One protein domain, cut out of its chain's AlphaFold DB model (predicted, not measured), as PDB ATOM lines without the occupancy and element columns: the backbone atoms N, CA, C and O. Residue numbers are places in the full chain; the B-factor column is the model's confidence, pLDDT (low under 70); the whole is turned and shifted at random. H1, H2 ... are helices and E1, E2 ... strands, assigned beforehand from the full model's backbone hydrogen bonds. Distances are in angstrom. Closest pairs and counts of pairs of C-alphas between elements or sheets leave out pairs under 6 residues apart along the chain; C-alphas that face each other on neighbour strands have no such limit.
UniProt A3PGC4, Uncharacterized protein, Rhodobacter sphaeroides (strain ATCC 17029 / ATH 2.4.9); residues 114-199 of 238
ATOM      1  N   LYS A 114       7.140 -34.749 -36.811       83.50
ATOM      2  CA  LYS A 114       8.282 -35.105 -35.961       83.50
ATOM      3  C   LYS A 114       7.913 -35.202 -34.474       83.50
ATOM      4  O   LYS A 114       8.211 -36.203 -33.837       83.50
ATOM      5  N   TRP A 115       7.232 -34.199 -33.912       87.50
ATOM      6  CA  TRP A 115       6.939 -34.185 -32.472       87.50
ATOM      7  C   TRP A 115       5.815 -35.145 -32.079       87.50
ATOM      8  O   TRP A 115       5.824 -35.651 -30.961       87.50
ATOM      9  N   SER A 116       4.858 -35.395 -32.980       85.94
ATOM     10  CA  SER A 116       3.794 -36.384 -32.765       85.94
ATOM     11  C   SER A 116       4.378 -37.793 -32.653       85.94
ATOM     12  O   SER A 116       4.013 -38.546 -31.750       85.94
ATOM     13  N   ASP A 117       5.337 -38.117 -33.521       88.88
ATOM     14  CA  ASP A 117       6.016 -39.411 -33.517       88.88
ATOM     15  C   ASP A 117       6.892 -39.575 -32.263       88.88
ATOM     16  O   ASP A 117       6.774 -40.583 -31.565       88.88
ATOM     17  N   CYS A 118       7.680 -38.552 -31.895       92.81
ATOM     18  CA  CYS A 118       8.461 -38.549 -30.649       92.81
ATOM     19  C   CYS A 118       7.569 -38.764 -29.414       92.81
ATOM     20  O   CYS A 118       7.925 -39.529 -28.519       92.81
ATOM     21  N   TRP A 119       6.392 -38.129 -29.363       94.38
ATOM     22  CA  TRP A 119       5.431 -38.342 -28.280       94.38
ATOM     23  C   TRP A 119       4.928 -39.785 -28.222       94.38
ATOM     24  O   TRP A 119       4.846 -40.356 -27.136       94.38
ATOM     25  N   ALA A 120       4.599 -40.392 -29.365       92.12
ATOM     26  CA  ALA A 120       4.122 -41.771 -29.406       92.12
ATOM     27  C   ALA A 120       5.182 -42.762 -28.895       92.12
ATOM     28  O   ALA A 120       4.836 -43.710 -28.182       92.12
ATOM     29  N   VAL A 121       6.456 -42.523 -29.222       93.81
ATOM     30  CA  VAL A 121       7.597 -43.304 -28.720       93.81
ATOM     31  C   VAL A 121       7.789 -43.072 -27.221       93.81
ATOM     32  O   VAL A 121       7.817 -44.034 -26.456       93.81
ATOM     33  N   PHE A 122       7.821 -41.814 -26.777       95.44
ATOM     34  CA  PHE A 122       7.961 -41.462 -25.364       95.44
ATOM     35  C   PHE A 122       6.869 -42.093 -24.490       95.44
ATOM     36  O   PHE A 122       7.171 -42.686 -23.456       95.44
ATOM     37  N   LEU A 123       5.601 -42.014 -24.907       94.94
ATOM     38  CA  LEU A 123       4.487 -42.609 -24.165       94.94
ATOM     39  C   LEU A 123       4.629 -44.132 -24.054       94.94
ATOM     40  O   LEU A 123       4.278 -44.698 -23.027       94.94
ATOM     41  N   ARG A 124       5.181 -44.798 -25.073       93.25
ATOM     42  CA  ARG A 124       5.425 -46.248 -25.052       93.25
ATOM     43  C   ARG A 124       6.594 -46.626 -24.138       93.25
ATOM     44  O   ARG A 124       6.518 -47.616 -23.411       93.25
ATOM     45  N   GLU A 125       7.672 -45.849 -24.176       94.19
ATOM     46  CA  GLU A 125       8.898 -46.120 -23.417       94.19
ATOM     47  C   GLU A 125       8.760 -45.760 -21.934       94.19
ATOM     48  O   GLU A 125       9.155 -46.540 -21.070       94.19
ATOM     49  N   ARG A 126       8.202 -44.584 -21.627       95.00
ATOM     50  CA  ARG A 126       8.223 -43.987 -20.282       95.00
ATOM     51  C   ARG A 126       6.895 -44.060 -19.542       95.00
ATOM     52  O   ARG A 126       6.883 -43.867 -18.327       95.00
ATOM     53  N   CYS A 127       5.788 -44.331 -20.230       94.38
ATOM     54  CA  CYS A 127       4.469 -44.399 -19.608       94.38
ATOM     55  C   CYS A 127       3.883 -45.814 -19.700       94.38
ATOM     56  O   CYS A 127       4.174 -46.583 -20.612       94.38
ATOM     57  N   SER A 128       3.068 -46.160 -18.711       92.69
ATOM     58  CA  SER A 128       2.224 -47.349 -18.680       92.69
ATOM     59  C   SER A 128       0.768 -46.905 -18.790       92.69
ATOM     60  O   SER A 128       0.358 -45.911 -18.182       92.69
ATOM     61  N   CYS A 129      -0.003 -47.610 -19.615       91.75
ATOM     62  CA  CYS A 129      -1.399 -47.284 -19.886       91.75
ATOM     63  C   CYS A 129      -2.308 -48.352 -19.312       91.75
ATOM     64  O   CYS A 129      -2.719 -49.283 -20.001       91.75
ATOM     65  N   THR A 130      -2.633 -48.189 -18.042       86.31
ATOM     66  CA  THR A 130      -3.538 -49.061 -17.292       86.31
ATOM     67  C   THR A 130      -5.005 -48.826 -17.654       86.31
ATOM     68  O   THR A 130      -5.837 -49.719 -17.499       86.31
ATOM     69  N   GLY A 131      -5.348 -47.619 -18.123       81.38
ATOM     70  CA  GLY A 131      -6.728 -47.230 -18.403       81.38
ATOM     71  C   GLY A 131      -7.617 -47.102 -17.162       81.38
ATOM     72  O   GLY A 131      -8.837 -47.073 -17.318       81.38
ATOM     73  N   ARG A 132      -7.044 -47.081 -15.950       85.56
ATOM     74  CA  ARG A 132      -7.786 -46.873 -14.698       85.56
ATOM     75  C   ARG A 132      -7.969 -45.380 -14.430       85.56
ATOM     76  O   ARG A 132      -7.087 -44.577 -14.716       85.56
ATOM     77  N   ASP A 133      -9.102 -45.014 -13.835       86.06
ATOM     78  CA  ASP A 133      -9.417 -43.619 -13.490       86.06
ATOM     79  C   ASP A 133      -8.549 -43.050 -12.355       86.06
ATOM     80  O   ASP A 133      -8.496 -41.827 -12.174       86.06
ATOM     81  N   GLU A 134      -7.903 -43.923 -11.583       90.19
ATOM     82  CA  GLU A 134      -6.971 -43.580 -10.502       90.19
ATOM     83  C   GLU A 134      -5.630 -43.085 -11.053       90.19
ATOM     84  O   GLU A 134      -5.030 -42.162 -10.502       90.19
ATOM     85  N   ASP A 135      -5.216 -43.628 -12.199       92.00
ATOM     86  CA  ASP A 135      -3.970 -43.270 -12.860       92.00
ATOM     87  C   ASP A 135      -4.161 -41.959 -13.618       92.00
ATOM     88  O   ASP A 135      -4.678 -41.903 -14.739       92.00
ATOM     89  N   ARG A 136      -3.792 -40.865 -12.952       93.75
ATOM     90  CA  ARG A 136      -3.921 -39.508 -13.476       93.75
ATOM     91  C   ARG A 136      -2.562 -38.859 -13.539       93.75
ATOM     92  O   ARG A 136      -1.924 -38.646 -12.510       93.75
ATOM     93  N   LEU A 137      -2.181 -38.437 -14.738       94.75
ATOM     94  CA  LEU A 137      -0.935 -37.719 -14.928       94.75
ATOM     95  C   LEU A 137      -1.187 -36.251 -15.291       94.75
ATOM     96  O   LEU A 137      -1.854 -35.968 -16.295       94.75
ATOM     97  N   PRO A 138      -0.674 -35.288 -14.503       95.44
ATOM     98  CA  PRO A 138      -0.824 -33.880 -14.827       95.44
ATOM     99  C   PRO A 138      -0.047 -33.544 -16.102       95.44
ATOM    100  O   PRO A 138       1.103 -33.947 -16.288       95.44
ATOM    101  N   SER A 139      -0.668 -32.748 -16.974       95.19
ATOM    102  CA  SER A 139      -0.088 -32.365 -18.265       95.19
ATOM    103  C   SER A 139       1.263 -31.669 -18.111       95.19
ATOM    104  O   SER A 139       2.107 -31.807 -18.988       95.19
ATOM    105  N   THR A 140       1.475 -30.923 -17.025       95.06
ATOM    106  CA  THR A 140       2.737 -30.229 -16.747       95.06
ATOM    107  C   THR A 140       3.877 -31.210 -16.503       95.06
ATOM    108  O   THR A 140       4.921 -31.073 -17.131       95.06
ATOM    109  N   ALA A 141       3.667 -32.227 -15.664       95.75
ATOM    110  CA  ALA A 141       4.668 -33.261 -15.407       95.75
ATOM    111  C   ALA A 141       4.977 -34.062 -16.677       95.75
ATOM    112  O   ALA A 141       6.139 -34.300 -16.986       95.75
ATOM    113  N   LEU A 142       3.941 -34.406 -17.449       95.50
ATOM    114  CA  LEU A 142       4.090 -35.140 -18.702       95.50
ATOM    115  C   LEU A 142       4.914 -34.352 -19.737       95.50
ATOM    116  O   LEU A 142       5.814 -34.909 -20.359       95.50
ATOM    117  N   ILE A 143       4.655 -33.048 -19.889       95.69
ATOM    118  CA  ILE A 143       5.420 -32.174 -20.795       95.69
ATOM    119  C   ILE A 143       6.867 -32.009 -20.319       95.69
ATOM    120  O   ILE A 143       7.779 -32.065 -21.142       95.69
ATOM    121  N   SER A 144       7.096 -31.810 -19.018       95.62
ATOM    122  CA  SER A 144       8.452 -31.681 -18.472       95.62
ATOM    123  C   SER A 144       9.271 -32.954 -18.689       95.62
ATOM    124  O   SER A 144      10.381 -32.872 -19.209       95.62
ATOM    125  N   ALA A 145       8.695 -34.123 -18.389       96.25
ATOM    126  CA  ALA A 145       9.351 -35.413 -18.590       96.25
ATOM    127  C   ALA A 145       9.649 -35.694 -20.072       96.25
ATOM    128  O   ALA A 145      10.715 -36.208 -20.404       96.25
ATOM    129  N   PHE A 146       8.740 -35.319 -20.977       96.12
ATOM    130  CA  PHE A 146       8.969 -35.449 -22.417       96.12
ATOM    131  C   PHE A 146      10.152 -34.602 -22.899       96.12
ATOM    132  O   PHE A 146      10.986 -35.074 -23.667       96.12
ATOM    133  N   ARG A 147      10.259 -33.354 -22.426       95.31
ATOM    134  CA  ARG A 147      11.379 -32.470 -22.780       95.31
ATOM    135  C   ARG A 147      12.705 -32.988 -22.242       95.31
ATOM    136  O   ARG A 147      13.696 -32.972 -22.961       95.31
ATOM    137  N   GLU A 148      12.717 -33.475 -21.006       95.12
ATOM    138  CA  GLU A 148      13.905 -34.097 -20.424       95.12
ATOM    139  C   GLU A 148      14.348 -35.327 -21.229       95.12
ATOM    140  O   GLU A 148      15.525 -35.470 -21.546       95.12
ATOM    141  N   TRP A 149      13.402 -36.169 -21.650       95.44
ATOM    142  CA  TRP A 149      13.682 -37.322 -22.507       95.44
ATOM    143  C   TRP A 149      14.236 -36.922 -23.885       95.44
ATOM    144  O   TRP A 149      15.174 -37.553 -24.371       95.44
ATOM    145  N   LEU A 150      13.732 -35.844 -24.498       94.94
ATOM    146  CA  LEU A 150      14.294 -35.311 -25.748       94.94
ATOM    147  C   LEU A 150      15.729 -34.801 -25.569       94.94
ATOM    148  O   LEU A 150      16.580 -35.054 -26.421       94.94
ATOM    149  N   LEU A 151      16.002 -34.115 -24.454       94.00
ATOM    150  CA  LEU A 151      17.345 -33.641 -24.109       94.00
ATOM    151  C   LEU A 151      18.309 -34.813 -23.905       94.00
ATOM    152  O   LEU A 151      19.417 -34.778 -24.433       94.00
ATOM    153  N   GLN A 152      17.871 -35.879 -23.226       93.44
ATOM    154  CA  GLN A 152      18.654 -37.108 -23.039       93.44
ATOM    155  C   GLN A 152      19.015 -37.788 -24.372       93.44
ATOM    156  O   GLN A 152      20.085 -38.380 -24.479       93.44
ATOM    157  N   ARG A 153      18.158 -37.686 -25.399       93.25
ATOM    158  CA  ARG A 153      18.400 -38.252 -26.744       93.25
ATOM    159  C   ARG A 153      19.135 -37.305 -27.698       93.25
ATOM    160  O   ARG A 153      19.473 -37.711 -28.806       93.25
ATOM    161  N   GLY A 154      19.364 -36.050 -27.307       91.81
ATOM    162  CA  GLY A 154      19.963 -35.037 -28.179       91.81
ATOM    163  C   GLY A 154      19.061 -34.588 -29.340       91.81
ATOM    164  O   GLY A 154      19.555 -34.015 -30.307       91.81
ATOM    165  N   GLU A 155      17.741 -34.809 -29.270       84.12
ATOM    166  CA  GLU A 155      16.800 -34.520 -30.374       84.12
ATOM    167  C   GLU A 155      16.356 -33.038 -30.472       84.12
ATOM    168  O   GLU A 155      15.510 -32.681 -31.305       84.12
ATOM    169  N   GLY A 156      16.986 -32.159 -29.685       82.75
ATOM    170  CA  GLY A 156      16.717 -30.720 -29.612       82.75
ATOM    171  C   GLY A 156      15.655 -30.350 -28.569       82.75
ATOM    172  O   GLY A 156      14.898 -31.197 -28.100       82.75
ATOM    173  N   ASP A 157      15.592 -29.068 -28.189       83.19
ATOM    174  CA  ASP A 157      14.599 -28.583 -27.221       83.19
ATOM    175  C   ASP A 157      13.251 -28.317 -27.911       83.19
ATOM    176  O   ASP A 157      13.142 -27.533 -28.857       83.19
ATOM    177  N   CYS A 158      12.201 -28.971 -27.419       86.94
ATOM    178  CA  CYS A 158      10.828 -28.690 -27.808       86.94
ATOM    179  C   CYS A 158      10.206 -27.754 -26.771       86.94
ATOM    180  O   CYS A 158      10.022 -28.123 -25.611       86.94
ATOM    181  N   GLY A 159       9.843 -26.537 -27.187       91.19
ATOM    182  CA  GLY A 159       9.197 -25.577 -26.295       91.19
ATOM    183  C   GLY A 159       7.904 -26.138 -25.671       91.19
ATOM    184  O   GLY A 159       7.168 -26.882 -26.328       91.19
ATOM    185  N   PRO A 160       7.554 -25.757 -24.428       91.94
ATOM    186  CA  PRO A 160       6.441 -26.361 -23.684       91.94
ATOM    187  C   PRO A 160       5.082 -26.197 -24.381       91.94
ATOM    188  O   PRO A 160       4.238 -27.091 -24.332       91.94
ATOM    189  N   VAL A 161       4.870 -25.074 -25.075       91.81
ATOM    190  CA  VAL A 161       3.647 -24.819 -25.854       91.81
ATOM    191  C   VAL A 161       3.556 -25.762 -27.056       91.81
ATOM    192  O   VAL A 161       2.485 -26.303 -27.331       91.81
ATOM    193  N   THR A 162       4.669 -25.985 -27.755       91.19
ATOM    194  CA  THR A 162       4.749 -26.895 -28.905       91.19
ATOM    195  C   THR A 162       4.516 -28.335 -28.466       91.19
ATOM    196  O   THR A 162       3.677 -29.017 -29.052       91.19
ATOM    197  N   ALA A 163       5.168 -28.761 -27.380       92.75
ATOM    198  CA  ALA A 163       4.976 -30.082 -26.793       92.75
ATOM    199  C   ALA A 163       3.514 -30.309 -26.377       92.75
ATOM    200  O   ALA A 163       2.937 -31.342 -26.708       92.75
ATOM    201  N   SER A 164       2.884 -29.323 -25.727       92.50
ATOM    202  CA  SER A 164       1.472 -29.393 -25.328       92.50
ATOM    203  C   SER A 164       0.521 -29.509 -26.521       92.50
ATOM    204  O   SER A 164      -0.395 -30.331 -26.501       92.50
ATOM    205  N   LYS A 165       0.735 -28.712 -27.576       92.19
ATOM    206  CA  LYS A 165      -0.077 -28.772 -28.798       92.19
ATOM    207  C   LYS A 165       0.092 -30.106 -29.529       92.19
ATOM    208  O   LYS A 165      -0.903 -30.670 -29.971       92.19
ATOM    209  N   ALA A 166       1.321 -30.622 -29.610       91.81
ATOM    210  CA  ALA A 166       1.610 -31.915 -30.232       91.81
ATOM    211  C   ALA A 166       0.933 -33.057 -29.475       91.81
ATOM    212  O   ALA A 166       0.256 -33.880 -30.083       91.81
ATOM    213  N   LEU A 167       1.014 -33.040 -28.143       93.31
ATOM    214  CA  LEU A 167       0.312 -34.005 -27.309       93.31
ATOM    215  C   LEU A 167      -1.207 -33.929 -27.516       93.31
ATOM    216  O   LEU A 167      -1.856 -34.953 -27.695       93.31
ATOM    217  N   ALA A 168      -1.788 -32.726 -27.531       90.81
ATOM    218  CA  ALA A 168      -3.224 -32.553 -27.742       90.81
ATOM    219  C   ALA A 168      -3.699 -33.066 -29.114       90.81
ATOM    220  O   ALA A 168      -4.802 -33.601 -29.198       90.81
ATOM    221  N   ALA A 169      -2.878 -32.927 -30.159       90.12
ATOM    222  CA  ALA A 169      -3.159 -33.468 -31.487       90.12
ATOM    223  C   ALA A 169      -3.023 -35.001 -31.541       90.12
ATOM    224  O   ALA A 169      -3.787 -35.659 -32.244       90.12
ATOM    225  N   LEU A 170      -2.089 -35.571 -30.773       91.19
ATOM    226  CA  LEU A 170      -1.839 -37.011 -30.728       91.19
ATOM    227  C   LEU A 170      -2.940 -37.782 -29.980       91.19
ATOM    228  O   LEU A 170      -3.341 -38.859 -30.412       91.19
ATOM    229  N   VAL A 171      -3.445 -37.228 -28.874       91.50
ATOM    230  CA  VAL A 171      -4.438 -37.851 -27.974       91.50
ATOM    231  C   VAL A 171      -5.625 -38.537 -28.678       91.50
ATOM    232  O   VAL A 171      -5.874 -39.700 -28.365       91.50
ATOM    233  N   PRO A 172      -6.351 -37.910 -29.630       88.38
ATOM    234  CA  PRO A 172      -7.496 -38.560 -30.277       88.38
ATOM    235  C   PRO A 172      -7.112 -39.778 -31.130       88.38
ATOM    236  O   PRO A 172      -7.898 -40.723 -31.243       88.38
ATOM    237  N   ILE A 173      -5.909 -39.775 -31.712       89.88
ATOM    238  CA  ILE A 173      -5.439 -40.786 -32.670       89.88
ATOM    239  C   ILE A 173      -4.710 -41.922 -31.946       89.88
ATOM    240  O   ILE A 173      -4.776 -43.081 -32.352       89.88
ATOM    241  N   TRP A 174      -4.017 -41.604 -30.857       90.00
ATOM    242  CA  TRP A 174      -3.161 -42.550 -30.163       90.00
ATOM    243  C   TRP A 174      -3.963 -43.606 -29.402       90.00
ATOM    244  O   TRP A 174      -4.979 -43.326 -28.757       90.00
ATOM    245  N   ARG A 175      -3.490 -44.848 -29.483       90.50
ATOM    246  CA  ARG A 175      -4.028 -46.001 -28.762       90.50
ATOM    247  C   ARG A 175      -2.874 -46.736 -28.105       90.50
ATOM    248  O   ARG A 175      -1.822 -46.916 -28.723       90.50
ATOM    249  N   CYS A 176      -3.074 -47.162 -26.864       87.81
ATOM    250  CA  CYS A 176      -2.098 -48.004 -26.197       87.81
ATOM    251  C   CYS A 176      -1.997 -49.352 -26.921       87.81
ATOM    252  O   CYS A 176      -3.016 -49.991 -27.171       87.81
ATOM    253  N   ALA A 177      -0.778 -49.804 -27.224       86.19
ATOM    254  CA  ALA A 177      -0.561 -51.111 -27.840       86.19
ATOM    255  C   ALA A 177      -0.903 -52.276 -26.893       86.19
ATOM    256  O   ALA A 177      -1.364 -53.313 -27.350       86.19
ATOM    257  N   GLU A 178      -0.698 -52.097 -25.584       85.69
ATOM    258  CA  GLU A 178      -0.914 -53.139 -24.571       85.69
ATOM    259  C   GLU A 178      -2.397 -53.285 -24.204       85.69
ATOM    260  O   GLU A 178      -2.900 -54.398 -24.093       85.69
ATOM    261  N   THR A 179      -3.118 -52.170 -24.031       87.88
ATOM    262  CA  THR A 179      -4.513 -52.187 -23.553       87.88
ATOM    263  C   THR A 179      -5.550 -51.799 -24.603       87.88
ATOM    264  O   THR A 179      -6.746 -51.907 -24.342       87.88
ATOM    265  N   GLY A 180      -5.137 -51.306 -25.774       87.81
ATOM    266  CA  GLY A 180      -6.038 -50.823 -26.830       87.81
ATOM    267  C   GLY A 180      -6.818 -49.547 -26.479       87.81
ATOM    268  O   GLY A 180      -7.571 -49.038 -27.311       87.81
ATOM    269  N   ARG A 181      -6.657 -49.006 -25.265       87.94
ATOM    270  CA  ARG A 181      -7.413 -47.846 -24.774       87.94
ATOM    271  C   ARG A 181      -6.851 -46.527 -25.306       87.94
ATOM    272  O   ARG A 181      -5.656 -46.402 -25.585       87.94
ATOM    273  N   SER A 182      -7.738 -45.546 -25.454       87.94
ATOM    274  CA  SER A 182      -7.409 -44.158 -25.784       87.94
ATOM    275  C   SER A 182      -7.030 -43.356 -24.542       87.94
ATOM    276  O   SER A 182      -7.365 -43.730 -23.419       87.94
ATOM    277  N   LEU A 183      -6.338 -42.237 -24.757       88.19
ATOM    278  CA  LEU A 183      -6.074 -41.259 -23.706       88.19
ATOM    279  C   LEU A 183      -7.231 -40.278 -23.618       88.19
ATOM    280  O   LEU A 183      -7.584 -39.657 -24.617       88.19
ATOM    281  N   ASP A 184      -7.738 -40.068 -22.407       90.44
ATOM    282  CA  ASP A 184      -8.773 -39.071 -22.163       90.44
ATOM    283  C   ASP A 184      -8.189 -37.856 -21.453       90.44
ATOM    284  O   ASP A 184      -7.593 -37.932 -20.371       90.44
ATOM    285  N   ARG A 185      -8.362 -36.698 -22.090       92.69
ATOM    286  CA  ARG A 185      -7.952 -35.407 -21.548       92.69
ATOM    287  C   ARG A 185      -9.054 -34.862 -20.649       92.69
ATOM    288  O   ARG A 185     -10.150 -34.568 -21.115       92.69
ATOM    289  N   HIS A 186      -8.721 -34.598 -19.393       92.50
ATOM    290  CA  HIS A 186      -9.624 -33.971 -18.435       92.50
ATOM    291  C   HIS A 186      -9.062 -32.656 -17.896       92.50
ATOM    292  O   HIS A 186      -7.852 -32.434 -17.828       92.50
ATOM    293  N   LYS A 187      -9.965 -31.757 -17.500       91.75
ATOM    294  CA  LYS A 187      -9.632 -30.455 -16.916       91.75
ATOM    295  C   LYS A 187     -10.365 -30.292 -15.586       91.75
ATOM    296  O   LYS A 187     -11.587 -30.216 -15.577       91.75
ATOM    297  N   ALA A 188      -9.624 -30.203 -14.481       86.44
ATOM    298  CA  ALA A 188     -10.158 -29.833 -13.166       86.44
ATOM    299  C   ALA A 188      -9.129 -28.950 -12.443       86.44
ATOM    300  O   ALA A 188      -8.219 -29.448 -11.788       86.44
ATOM    301  N   GLY A 189      -9.204 -27.633 -12.665       91.00
ATOM    302  CA  GLY A 189      -8.146 -26.680 -12.299       91.00
ATOM    303  C   GLY A 189      -6.923 -26.805 -13.215       91.00
ATOM    304  O   GLY A 189      -6.659 -25.922 -14.030       91.00
ATOM    305  N   THR A 190      -6.260 -27.957 -13.159       90.25
ATOM    306  CA  THR A 190      -5.137 -28.344 -14.022       90.25
ATOM    307  C   THR A 190      -5.605 -29.356 -15.073       90.25
ATOM    308  O   THR A 190      -6.566 -30.099 -14.860       90.25
ATOM    309  N   THR A 191      -4.965 -29.365 -16.247       94.00
ATOM    310  CA  THR A 191      -5.220 -30.399 -17.266       94.00
ATOM    311  C   THR A 191      -4.458 -31.666 -16.889       94.00
ATOM    312  O   THR A 191      -3.260 -31.592 -16.618       94.00
ATOM    313  N   TYR A 192      -5.128 -32.813 -16.895       94.69
ATOM    314  CA  TYR A 192      -4.533 -34.125 -16.654       94.69
ATOM    315  C   TYR A 192      -5.041 -35.140 -17.678       94.69
ATOM    316  O   TYR A 192      -6.085 -34.940 -18.305       94.69
ATOM    317  N   TYR A 193      -4.285 -36.217 -17.848       94.06
ATOM    318  CA  TYR A 193      -4.628 -37.344 -18.708       94.06
ATOM    319  C   TYR A 193      -4.942 -38.553 -17.833       94.06
ATOM    320  O   TYR A 193      -4.207 -38.820 -16.880       94.06
ATOM    321  N   ARG A 194      -6.059 -39.230 -18.112       93.50
ATOM    322  CA  ARG A 194      -6.503 -40.414 -17.361       93.50
ATOM    323  C   ARG A 194      -5.984 -41.705 -17.981       93.50
ATOM    324  O   ARG A 194      -5.768 -41.769 -19.189       93.50
ATOM    325  N   GLY A 195      -5.829 -42.728 -17.144       90.94
ATOM    326  CA  GLY A 195      -5.357 -44.046 -17.549       90.94
ATOM    327  C   GLY A 195      -3.875 -44.084 -17.907       90.94
ATOM    328  O   GLY A 195      -3.471 -44.978 -18.651       90.94
ATOM    329  N   LEU A 196      -3.091 -43.112 -17.425       93.44
ATOM    330  CA  LEU A 196      -1.668 -42.969 -17.721       93.44
ATOM    331  C   LEU A 196      -0.871 -42.801 -16.424       93.44
ATOM    332  O   LEU A 196      -1.166 -41.911 -15.626       93.44
ATOM    333  N   ALA A 197       0.178 -43.598 -16.262       93.88
ATOM    334  CA  ALA A 197       1.142 -43.478 -15.175       93.88
ATOM    335  C   ALA A 197       2.569 -43.585 -15.725       93.88
ATOM    336  O   ALA A 197       2.801 -44.272 -16.722       93.88
ATOM    337  N   PHE A 198       3.547 -42.931 -15.094       94.38
ATOM    338  CA  PHE A 198       4.947 -43.175 -15.443       94.38
ATOM    339  C   PHE A 198       5.331 -44.603 -15.063       94.38
ATOM    340  O   PHE A 198       4.957 -45.086 -13.994       94.38
ATOM    341  N   LYS A 199       6.076 -45.282 -15.939       93.06
ATOM    342  CA  LYS A 199       6.673 -46.571 -15.589       93.06
ATOM    343  C   LYS A 199       7.607 -46.345 -14.395       93.06
ATOM    344  O   LYS A 199       8.325 -45.338 -14.397       93.06
TER     345      LYS A 199
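AT A GLANCE: This is residues 114 to 199 of the 238 residues of an uncharacterized protein of Rhodobacter sphaeroides (strain ATCC 17029 / ATH 2.4.9) (UniProt A3PGC4). Three helices set about perpendicular to one another form a cluster, with H3 packed on both H1 and H2, and a small three-stranded sheet sits at one end of it. The sheet meets the cluster at the first residues of H2, and a long loop, residues 171 to 183, leads from H3 to its E2 edge. The printed part has 86 residues, in the order H1, E1, H2, H3, E2, E3; the sheet runs E1, E3, E2, antiparallel throughout, and the class is mixed. The whole is compact and rounded, with a radius of gyration of the C-alphas of 12.0 A and spans of 33 by 30 by 22 A.

IN THESE COORDINATES: H1, residues 114 to 126, begins at C-alpha 114 (8.282, -35.105, -35.961) and is 18.0 A long. E1 is residues 136 to 138. H2, residues 139 to 153, measures 21.2 A and ends at C-alpha 153 (18.400, -38.252, -26.744). H3, residues 160 to 170, measures 15.2 A. E2, residues 184 to 188, measures 13.0 A, and E3, residues 190 to 194, 12.6 A, ending at C-alpha 194 (-6.503, -40.414, -17.361).

HOW THE PARTS SIT: H1 touches H3 with residues 115 to 120 alone, about perpendicular at 83 degrees; the closest C-alphas, of Ser 116 and Ala 166, are 5.6 A apart. H2 touches H3 at 79 degrees, closest at the C-alphas of Ile 143 and Ala 163, 6.4 A. H1 and H2 only just touch, with 3 pairs of C-alphas within 8 A, the closest those of Phe 122 and Phe 146, 6.8 A. H2 only grazes the sheet, with residues 139 to 142. E1 and E3 are antiparallel, N 137 and O 193 being 3.0 A apart; E2 and E3 form a hairpin, with N 190 and O 188 at 2.8 A. E1, H2, H3 and E2 make a split strand-helix-strand unit, two strands running the same way with E3 between them, and its crossover is right-handed. In H1, H2 and H3 every O i to N i+4 pair is within hydrogen-bond range.

THE WHOLE: The C-alphas farthest apart, of Gly 154 and Ala 188, are 34.1 A apart. The printed part has no cut, the link from H3 to E2 is long, and no printed residue is under 70 in pLDDT.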